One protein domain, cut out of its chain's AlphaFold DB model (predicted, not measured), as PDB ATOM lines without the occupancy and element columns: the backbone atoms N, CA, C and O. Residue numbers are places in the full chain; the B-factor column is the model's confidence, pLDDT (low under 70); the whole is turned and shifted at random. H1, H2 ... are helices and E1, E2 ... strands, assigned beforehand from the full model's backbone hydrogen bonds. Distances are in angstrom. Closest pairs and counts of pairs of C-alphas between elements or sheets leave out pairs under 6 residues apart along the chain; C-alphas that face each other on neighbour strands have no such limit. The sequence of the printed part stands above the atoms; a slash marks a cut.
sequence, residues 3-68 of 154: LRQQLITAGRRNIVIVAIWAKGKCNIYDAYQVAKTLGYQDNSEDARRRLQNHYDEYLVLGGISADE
ATOM      1  N   LEU A   3     167.710 161.773 150.940       69.25
ATOM      2  CA  LEU A   3     168.096 160.479 150.362       69.25
ATOM      3  C   LEU A   3     168.865 160.618 149.041       69.25
ATOM      4  O   LEU A   3     169.950 160.065 148.912       69.25
ATOM      5  N   ARG A   4     168.363 161.393 148.066       69.94
ATOM      6  CA  ARG A   4     169.101 161.646 146.808       69.94
ATOM      7  C   ARG A   4     170.481 162.212 147.089       69.94
ATOM      8  O   ARG A   4     171.456 161.708 146.550       69.94
ATOM      9  N   GLN A   5     170.567 163.213 147.964       70.50
ATOM     10  CA  GLN A   5     171.853 163.805 148.311       70.50
ATOM     11  C   GLN A   5     172.781 162.788 148.985       70.50
ATOM     12  O   GLN A   5     173.960 162.746 148.663       70.50
ATOM     13  N   GLN A   6     172.262 161.934 149.867       72.38
ATOM     14  CA  GLN A   6     173.024 160.839 150.469       72.38
ATOM     15  C   GLN A   6     173.513 159.835 149.420       72.38
ATOM     16  O   GLN A   6     174.663 159.414 149.490       72.38
ATOM     17  N   LEU A   7     172.682 159.472 148.439       73.56
ATOM     18  CA  LEU A   7     173.055 158.557 147.359       73.56
ATOM     19  C   LEU A   7     174.134 159.166 146.452       73.56
ATOM     20  O   LEU A   7     175.106 158.477 146.140       73.56
ATOM     21  N   ILE A   8     174.009 160.452 146.107       73.12
ATOM     22  CA  ILE A   8     175.031 161.207 145.366       73.12
ATOM     23  C   ILE A   8     176.341 161.238 146.164       73.12
ATOM     24  O   ILE A   8     177.385 160.843 145.652       73.12
ATOM     25  N   THR A   9     176.297 161.638 147.441       76.50
ATOM     26  CA  THR A   9     177.482 161.701 148.315       76.50
ATOM     27  C   THR A   9     178.119 160.323 148.529       76.50
ATOM     28  O   THR A   9     179.335 160.216 148.646       76.50
ATOM     29  N   ALA A  10     177.321 159.252 148.533       75.81
ATOM     30  CA  ALA A  10     177.799 157.873 148.606       75.81
ATOM     31  C   ALA A  10     178.367 157.344 147.272       75.81
ATOM     32  O   ALA A  10     178.692 156.159 147.177       75.81
ATOM     33  N   GLY A  11     178.462 158.181 146.232       75.44
ATOM     34  CA  GLY A  11     179.007 157.814 144.924       75.44
ATOM     35  C   GLY A  11     178.136 156.827 144.146       75.44
ATOM     36  O   GLY A  11     178.640 156.122 143.266       75.44
ATOM     37  N   ARG A  12     176.840 156.724 144.475       77.94
ATOM     38  CA  ARG A  12     175.916 155.847 143.751       77.94
ATOM     39  C   ARG A  12     175.685 156.407 142.351       77.94
ATOM     40  O   ARG A  12     175.335 157.569 142.180       77.94
ATOM     41  N   ARG A  13     175.883 155.547 141.355       71.62
ATOM     42  CA  ARG A  13     175.616 155.834 139.942       71.62
ATOM     43  C   ARG A  13     174.194 155.388 139.594       71.62
ATOM     44  O   ARG A  13     173.634 154.555 140.304       71.62
ATOM     45  N   ASN A  14     173.633 155.917 138.507       73.25
ATOM     46  CA  ASN A  14     172.298 155.559 138.003       73.25
ATOM     47  C   ASN A  14     171.162 155.857 138.996       73.25
ATOM     48  O   ASN A  14     170.265 155.040 139.203       73.25
ATOM     49  N   ILE A  15     171.222 157.020 139.640       72.88
ATOM     50  CA  ILE A  15     170.113 157.536 140.439       72.88
ATOM     51  C   ILE A  15     169.048 157.993 139.450       72.88
ATOM     52  O   ILE A  15     169.320 158.858 138.626       72.88
ATOM     53  N   VAL A  16     167.853 157.427 139.535       74.31
ATOM     54  CA  VAL A  16     166.719 157.808 138.687       74.31
ATOM     55  C   VAL A  16     165.607 158.329 139.579       74.31
ATOM     56  O   VAL A  16     165.301 157.705 140.589       74.31
ATOM     57  N   ILE A  17     165.003 159.456 139.218       74.81
ATOM     58  CA  ILE A  17     163.802 159.993 139.855       74.81
ATOM     59  C   ILE A  17     162.593 159.559 139.035       74.81
ATOM     60  O   ILE A  17     162.469 159.915 137.866       74.81
ATOM     61  N   VAL A  18     161.687 158.812 139.657       75.00
ATOM     62  CA  VAL A  18     160.441 158.374 139.020       75.00
ATOM     63  C   VAL A  18     159.253 159.083 139.656       75.00
ATOM     64  O   VAL A  18     159.042 158.955 140.863       75.00
ATOM     65  N   ALA A  19     158.472 159.791 138.841       76.25
ATOM     66  CA  ALA A  19     157.209 160.402 139.237       76.25
ATOM     67  C   ALA A  19     156.042 159.477 138.871       76.25
ATOM     68  O   ALA A  19     155.955 158.993 137.737       76.25
ATOM     69  N   ILE A  20     155.127 159.253 139.817       78.44
ATOM     70  CA  ILE A  20     153.974 158.364 139.628       78.44
ATOM     71  C   ILE A  20     152.644 159.031 139.983       78.44
ATOM     72  O   ILE A  20     152.571 159.924 140.829       78.44
ATOM     73  N   TRP A  21     151.562 158.507 139.417       78.19
ATOM     74  CA  TRP A  21     150.195 158.823 139.801       78.19
ATOM     75  C   TRP A  21     149.762 157.993 141.018       78.19
ATOM     76  O   TRP A  21     149.267 156.865 140.904       78.19
ATOM     77  N   ALA A  22     149.925 158.572 142.207       76.94
ATOM     78  CA  ALA A  22     149.554 157.933 143.471       76.94
ATOM     79  C   ALA A  22     148.041 157.973 143.769       76.94
ATOM     80  O   ALA A  22     147.539 157.156 144.542       76.94
ATOM     81  N   LYS A  23     147.278 158.898 143.164       75.12
ATOM     82  CA  LYS A  23     145.845 159.051 143.461       75.12
ATOM     83  C   LYS A  23     145.082 157.763 143.121       75.12
ATOM     84  O   LYS A  23     145.219 157.199 142.034       75.12
ATOM     85  N   GLY A  24     144.286 157.291 144.081       78.19
ATOM     86  CA  GLY A  24     143.520 156.050 143.960       78.19
ATOM     87  C   GLY A  24     144.366 154.770 143.956       78.19
ATOM     88  O   GLY A  24     143.830 153.711 143.645       78.19
ATOM     89  N   LYS A  25     145.671 154.832 144.260       81.00
ATOM     90  CA  LYS A  25     146.478 153.633 144.520       81.00
ATOM     91  C   LYS A  25     146.309 153.237 145.983       81.00
ATOM     92  O   LYS A  25     146.668 153.992 146.883       81.00
ATOM     93  N   CYS A  26     145.781 152.042 146.214       80.88
ATOM     94  CA  CYS A  26     145.800 151.443 147.542       80.88
ATOM     95  C   CYS A  26     147.229 151.028 147.916       80.88
ATOM     96  O   CYS A  26     148.053 150.740 147.040       80.88
ATOM     97  N   ASN A  27     147.480 150.925 149.220       85.00
ATOM     98  CA  ASN A  27     148.722 150.400 149.787       85.00
ATOM     99  C   ASN A  27     149.959 151.299 149.597       85.00
ATOM    100  O   ASN A  27     151.084 150.802 149.551       85.00
ATOM    101  N   ILE A  28     149.751 152.613 149.487       83.25
ATOM    102  CA  ILE A  28     150.810 153.613 149.652       83.25
ATOM    103  C   ILE A  28     150.780 154.084 151.103       83.25
ATOM    104  O   ILE A  28     149.748 154.559 151.579       83.25
ATOM    105  N   TYR A  29     151.908 153.963 151.789       83.38
ATOM    106  CA  TYR A  29     152.066 154.352 153.183       83.38
ATOM    107  C   TYR A  29     153.219 155.334 153.326       83.38
ATOM    108  O   TYR A  29     154.221 155.235 152.623       83.38
ATOM    109  N   ASP A  30     153.085 156.249 154.277       84.50
ATOM    110  CA  ASP A  30     154.203 157.042 154.776       84.50
ATOM    111  C   ASP A  30     155.204 156.094 155.465       84.50
ATOM    112  O   ASP A  30     154.863 155.409 156.440       84.50
ATOM    113  N   ALA A  31     156.423 156.008 154.930       86.56
ATOM    114  CA  ALA A  31     157.438 155.083 155.423       86.56
ATOM    115  C   ALA A  31     157.908 155.447 156.836       86.56
ATOM    116  O   ALA A  31     158.179 154.548 157.634       86.56
ATOM    117  N   TYR A  32     157.941 156.737 157.184       88.19
ATOM    118  CA  TYR A  32     158.268 157.196 158.529       88.19
ATOM    119  C   TYR A  32     157.235 156.705 159.545       88.19
ATOM    120  O   TYR A  32     157.611 156.178 160.595       88.19
ATOM    121  N   GLN A  33     155.938 156.818 159.240       90.25
ATOM    122  CA  GLN A  33     154.889 156.328 160.142       90.25
ATOM    123  C   GLN A  33     154.977 154.813 160.326       90.25
ATOM    124  O   GLN A  33     154.912 154.329 161.456       90.25
ATOM    125  N   VAL A  34     155.201 154.064 159.242       90.88
ATOM    126  CA  VAL A  34     155.389 152.606 159.311       90.88
ATOM    127  C   VAL A  34     156.613 152.254 160.159       90.88
ATOM    128  O   VAL A  34     156.506 151.449 161.086       90.88
ATOM    129  N   ALA A  35     157.762 152.881 159.902       91.62
ATOM    130  CA  ALA A  35     158.991 152.671 160.663       91.62
ATOM    131  C   ALA A  35     158.798 152.986 162.156       91.62
ATOM    132  O   ALA A  35     159.220 152.211 163.019       91.62
ATOM    133  N   LYS A  36     158.092 154.077 162.475       93.50
ATOM    134  CA  LYS A  36     157.748 154.457 163.850       93.50
ATOM    135  C   LYS A  36     156.900 153.387 164.535       93.50
ATOM    136  O   LYS A  36     157.214 152.997 165.659       93.50
ATOM    137  N   THR A  37     155.865 152.875 163.869       94.62
ATOM    138  CA  THR A  37     155.021 151.787 164.393       94.62
ATOM    139  C   THR A  37     155.807 150.489 164.602       94.62
ATOM    140  O   THR A  37     155.539 149.761 165.554       94.62
ATOM    141  N   LEU A  38     156.818 150.223 163.773       93.75
ATOM    142  CA  LEU A  38     157.737 149.085 163.912       93.75
ATOM    143  C   LEU A  38     158.838 149.298 164.973       93.75
ATOM    144  O   LEU A  38     159.733 148.459 165.114       93.75
ATOM    145  N   GLY A  39     158.794 150.407 165.720       94.81
ATOM    146  CA  GLY A  39     159.714 150.695 166.820       94.81
ATOM    147  C   GLY A  39     161.104 151.160 166.377       94.81
ATOM    148  O   GLY A  39     162.073 150.946 167.103       94.81
ATOM    149  N   TYR A  40     161.231 151.751 165.186       94.88
ATOM    150  CA  TYR A  40     162.503 152.299 164.703       94.88
ATOM    151  C   TYR A  40     162.877 153.547 165.511       94.88
ATOM    152  O   TYR A  40     162.009 154.315 165.930       94.88
ATOM    153  N   GLN A  41     164.176 153.748 165.736       92.69
ATOM    154  CA  GLN A  41     164.698 154.821 166.585       92.69
ATOM    155  C   GLN A  41     165.965 155.412 165.973       92.69
ATOM    156  O   GLN A  41     166.792 154.693 165.416       92.69
ATOM    157  N   ASP A  42     166.147 156.725 166.086       91.81
ATOM    158  CA  ASP A  42     167.280 157.431 165.468       91.81
ATOM    159  C   ASP A  42     168.650 157.005 166.004       91.81
ATOM    160  O   ASP A  42     169.643 157.048 165.278       91.81
ATOM    161  N   ASN A  43     168.697 156.538 167.251       92.44
ATOM    162  CA  ASN A  43     169.897 156.025 167.910       92.44
ATOM    163  C   ASN A  43     170.177 154.540 167.610       92.44
ATOM    164  O   ASN A  43     171.054 153.959 168.245       92.44
ATOM    165  N   SER A  44     169.459 153.914 166.671       90.38
ATOM    166  CA  SER A  44     169.711 152.517 166.320       90.38
ATOM    167  C   SER A  44     171.125 152.320 165.759       90.38
ATOM    168  O   SER A  44     171.589 153.082 164.896       90.38
ATOM    169  N   GLU A  45     171.803 151.268 166.231       90.00
ATOM    170  CA  GLU A  45     173.093 150.832 165.683       90.00
ATOM    171  C   GLU A  45     172.958 150.410 164.216       90.00
ATOM    172  O   GLU A  45     173.826 150.718 163.398       90.00
ATOM    173  N   ASP A  46     171.827 149.797 163.853       87.44
ATOM    174  CA  ASP A  46     171.494 149.512 162.463       87.44
ATOM    175  C   ASP A  46     171.019 150.792 161.767       87.44
ATOM    176  O   ASP A  46     169.923 151.305 162.014       87.44
ATOM    177  N   ALA A  47     171.833 151.286 160.832       81.75
ATOM    178  CA  ALA A  47     171.511 152.454 160.025       81.75
ATOM    179  C   ALA A  47     170.158 152.324 159.300       81.75
ATOM    180  O   ALA A  47     169.466 153.326 159.131       81.75
ATOM    181  N   ARG A  48     169.726 151.119 158.913       82.19
ATOM    182  CA  ARG A  48     168.425 150.908 158.245       82.19
ATOM    183  C   ARG A  48     167.238 151.093 159.187       82.19
ATOM    184  O   ARG A  48     166.132 151.375 158.731       82.19
ATOM    185  N   ARG A  49     167.465 150.964 160.496       87.81
ATOM    186  CA  ARG A  49     166.446 151.109 161.543       87.81
ATOM    187  C   ARG A  49     166.433 152.491 162.192       87.81
ATOM    188  O   ARG A  49     165.714 152.700 163.168       87.81
ATOM    189  N   ARG A  50     167.190 153.443 161.638       89.44
ATOM    190  CA  ARG A  50     167.140 154.849 162.047       89.44
ATOM    191  C   ARG A  50     165.914 155.514 161.455       89.44
ATOM    192  O   ARG A  50     165.761 155.553 160.238       89.44
ATOM    193  N   LEU A  51     165.057 156.043 162.320       88.50
ATOM    194  CA  LEU A  51     163.764 156.600 161.936       88.50
ATOM    195  C   LEU A  51     163.914 157.760 160.936       88.50
ATOM    196  O   LEU A  51     163.183 157.836 159.952       88.50
ATOM    197  N   GLN A  52     164.938 158.591 161.118       85.62
ATOM    198  CA  GLN A  52     165.260 159.724 160.260       85.62
ATOM    199  C   GLN A  52     165.585 159.364 158.807       85.62
ATOM    200  O   GLN A  52     165.560 160.242 157.946       85.62
ATOM    201  N   ASN A  53     165.918 158.102 158.535       82.50
ATOM    202  CA  ASN A  53     166.194 157.648 157.177       82.50
ATOM    203  C   ASN A  53     164.912 157.401 156.380       82.50
ATOM    204  O   ASN A  53     165.003 157.278 155.173       82.50
ATOM    205  N   HIS A  54     163.746 157.383 157.033       82.44
ATOM    206  CA  HIS A  54     162.446 157.144 156.399       82.44
ATOM    207  C   HIS A  54     161.622 158.434 156.233       82.44
ATOM    208  O   HIS A  54     160.459 158.374 155.842       82.44
ATOM    209  N   TYR A  55     162.187 159.611 156.554       80.88
ATOM    210  CA  TYR A  55     161.519 160.897 156.311       80.88
ATOM    211  C   TYR A  55     161.319 161.134 154.815       80.88
ATOM    212  O   TYR A  55     162.246 160.950 154.028       80.88
ATOM    213  N   ASP A  56     160.129 161.621 154.457       73.12
ATOM    214  CA  ASP A  56     159.730 161.926 153.079       73.12
ATOM    215  C   ASP A  56     159.785 160.708 152.126       73.12
ATOM    216  O   ASP A  56     159.811 160.866 150.903       73.12
ATOM    217  N   GLU A  57     159.788 159.485 152.671       77.00
ATOM    218  CA  GLU A  57     159.754 158.235 151.910       77.00
ATOM    219  C   GLU A  57     158.353 157.603 151.910       77.00
ATOM    220  O   GLU A  57     157.596 157.692 152.880       77.00
ATOM    221  N   TYR A  58     158.020 156.916 150.813       79.38
ATOM    222  CA  TYR A  58     156.770 156.168 150.667       79.38
ATOM    223  C   TYR A  58     157.046 154.684 150.512       79.38
ATOM    224  O   TYR A  58     157.830 154.265 149.661       79.38
ATOM    225  N   LEU A  59     156.320 153.881 151.281       81.88
ATOM    226  CA  LEU A  59     156.259 152.443 151.098       81.88
ATOM    227  C   LEU A  59     155.074 152.107 150.193       81.88
ATOM    228  O   LEU A  59     153.927 152.395 150.531       81.88
ATOM    229  N   VAL A  60     155.345 151.451 149.067       84.12
ATOM    230  CA  VAL A  60     154.302 150.915 148.184       84.12
ATOM    231  C   VAL A  60     154.241 149.404 148.351       84.12
ATOM    232  O   VAL A  60     155.033 148.661 147.765       84.12
ATOM    233  N   LEU A  61     153.304 148.931 149.168       80.94
ATOM    234  CA  LEU A  61     153.129 147.502 149.413       80.94
ATOM    235  C   LEU A  61     152.484 146.832 148.189       80.94
ATOM    236  O   LEU A  61     151.437 147.259 147.698       80.94
ATOM    237  N   GLY A  62     153.133 145.772 147.702       81.69
ATOM    238  CA  GLY A  62     152.787 145.101 146.443       81.69
ATOM    239  C   GLY A  62     153.372 145.772 145.196       81.69
ATOM    240  O   GLY A  62     153.167 145.273 144.095       81.69
ATOM    241  N   GLY A  63     154.119 146.870 145.357       82.00
ATOM    242  CA  GLY A  63     154.717 147.601 144.246       82.00
ATOM    243  C   GLY A  63     153.692 148.284 143.336       82.00
ATOM    244  O   GLY A  63     152.530 148.508 143.700       82.00
ATOM    245  N   ILE A  64     154.172 148.660 142.152       81.25
ATOM    246  CA  ILE A  64     153.387 149.278 141.081       81.25
ATOM    247  C   ILE A  64     153.561 148.391 139.865       81.25
ATOM    248  O   ILE A  64     154.682 148.246 139.370       81.25
ATOM    249  N   SER A  65     152.473 147.780 139.414       81.81
ATOM    250  CA  SER A  65     152.519 146.942 138.225       81.81
ATOM    251  C   SER A  65     152.544 147.801 136.956       81.81
ATOM    252  O   SER A  65     152.017 148.915 136.921       81.81
ATOM    253  N   ALA A  66     153.203 147.300 135.909       76.69
ATOM    254  CA  ALA A  66     153.382 148.036 134.655       76.69
ATOM    255  C   ALA A  66     152.051 148.296 133.923       76.69
ATOM    256  O   ALA A  66     151.907 149.313 133.250       76.69
ATOM    257  N   ASP A  67     151.075 147.407 134.097       82.19
ATOM    258  CA  ASP A  67     149.713 147.509 133.563       82.19
ATOM    259  C   ASP A  67     148.830 148.525 134.308       82.19
ATOM    260  O   ASP A  67     147.721 148.814 133.867       82.19
ATOM    261  N   GLU A  68     149.310 149.119 135.405       79.19
ATOM    262  CA  GLU A  68     148.591 150.200 136.083       79.19
ATOM    263  C   GLU A  68     148.771 151.558 135.387       79.19
ATOM    264  O   GLU A  68     148.067 152.508 135.729       79.19
TER     265      GLU A  68
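AT A GLANCE: This is residues 3 to 68 of the 154 residues of an uncharacterized protein of Pleomassaria siparia CBS 279.74 (UniProt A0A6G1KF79). Look for a loose, flat model with a small body, in which the short strand pair E2 and E3 runs on into the touching helices H2 and H3, and with an arm, H1 and then E1, that swings round an open space beside that body. The start of H1 comes back close to H3, while E1 stays away from the strand pair, and residues 38 to 50 make a loop from H2 to H3. The printed part has 66 residues with three named helices and three named strands, in the order H1, E1, E2, H2, H3, E3; E2 and E3 form an antiparallel sheet of two. The class is mixed, helices and strands, with 30 residues, under half, in named elements. The whole is loose, with a radius of gyration of the C-alphas of 14.0 A and spans of 40 by 32 by 15 A.

IN THESE COORDINATES: Find C-alpha 3 at (168.096, 160.479, 150.362); from there H1 runs through residues 3 to 9, 9.7 A long. Next comes E1, residues 15 to 20, which starts at C-alpha 15 at (170.113, 157.536, 140.439) and is 16.2 A long. E2, residues 28 to 30, is 7.0 A long, and H2, residues 31 to 37, follows it directly and is 9.9 A long. Go on to H3, residues 51 to 54, 5.7 A long, and to E3, residues 58 to 60, 6.3 A long, which ends at C-alpha 60 at (154.302, 150.915, 148.184).

HOW THE PARTS SIT: Begin at E2 and E3, antiparallel neighbours at 152 degrees, where C-alphas 28 and 60 face each other at 4.7 A. N 29 and O 59 are within hydrogen-bond range at 2.8 A, and so are N 59 and O 29, at 2.8 A. The closest C-alphas of H2 and E3 are those of Ala 31 and Tyr 58, 4.9 A apart. H2 and H3 touch, their closest C-alphas being those of Tyr 32 and His 54, 4.7 A apart. E2 and H3 are only just apart, with a closest distance of 8.4 A between C-alphas. H1 and H3 are close but not clearly touching, with the C-alphas of Leu 3 and Asn 53 closest at 7.6 A. The closest C-alphas of H1 and E1 are those of Leu 7 and Ile 15, 7.6 A apart. E1 pairs with no named strand and is apart from E2, E3, H2 and H3. In H1 and H2 every O i to N i+4 pair is within hydrogen-bond range; H3 is too short for such a pair.

THE WHOLE: The two C-alphas farthest apart are those of Asn 43 and Asp 67, 40.7 A. The printed part has no cut. The link from H2 to H3, 13 residues, is long; that from E1 to E2, 7 residues, is short. The mean pLDDT of the printed part is 81.9, and residues 3 to 4 are under 70.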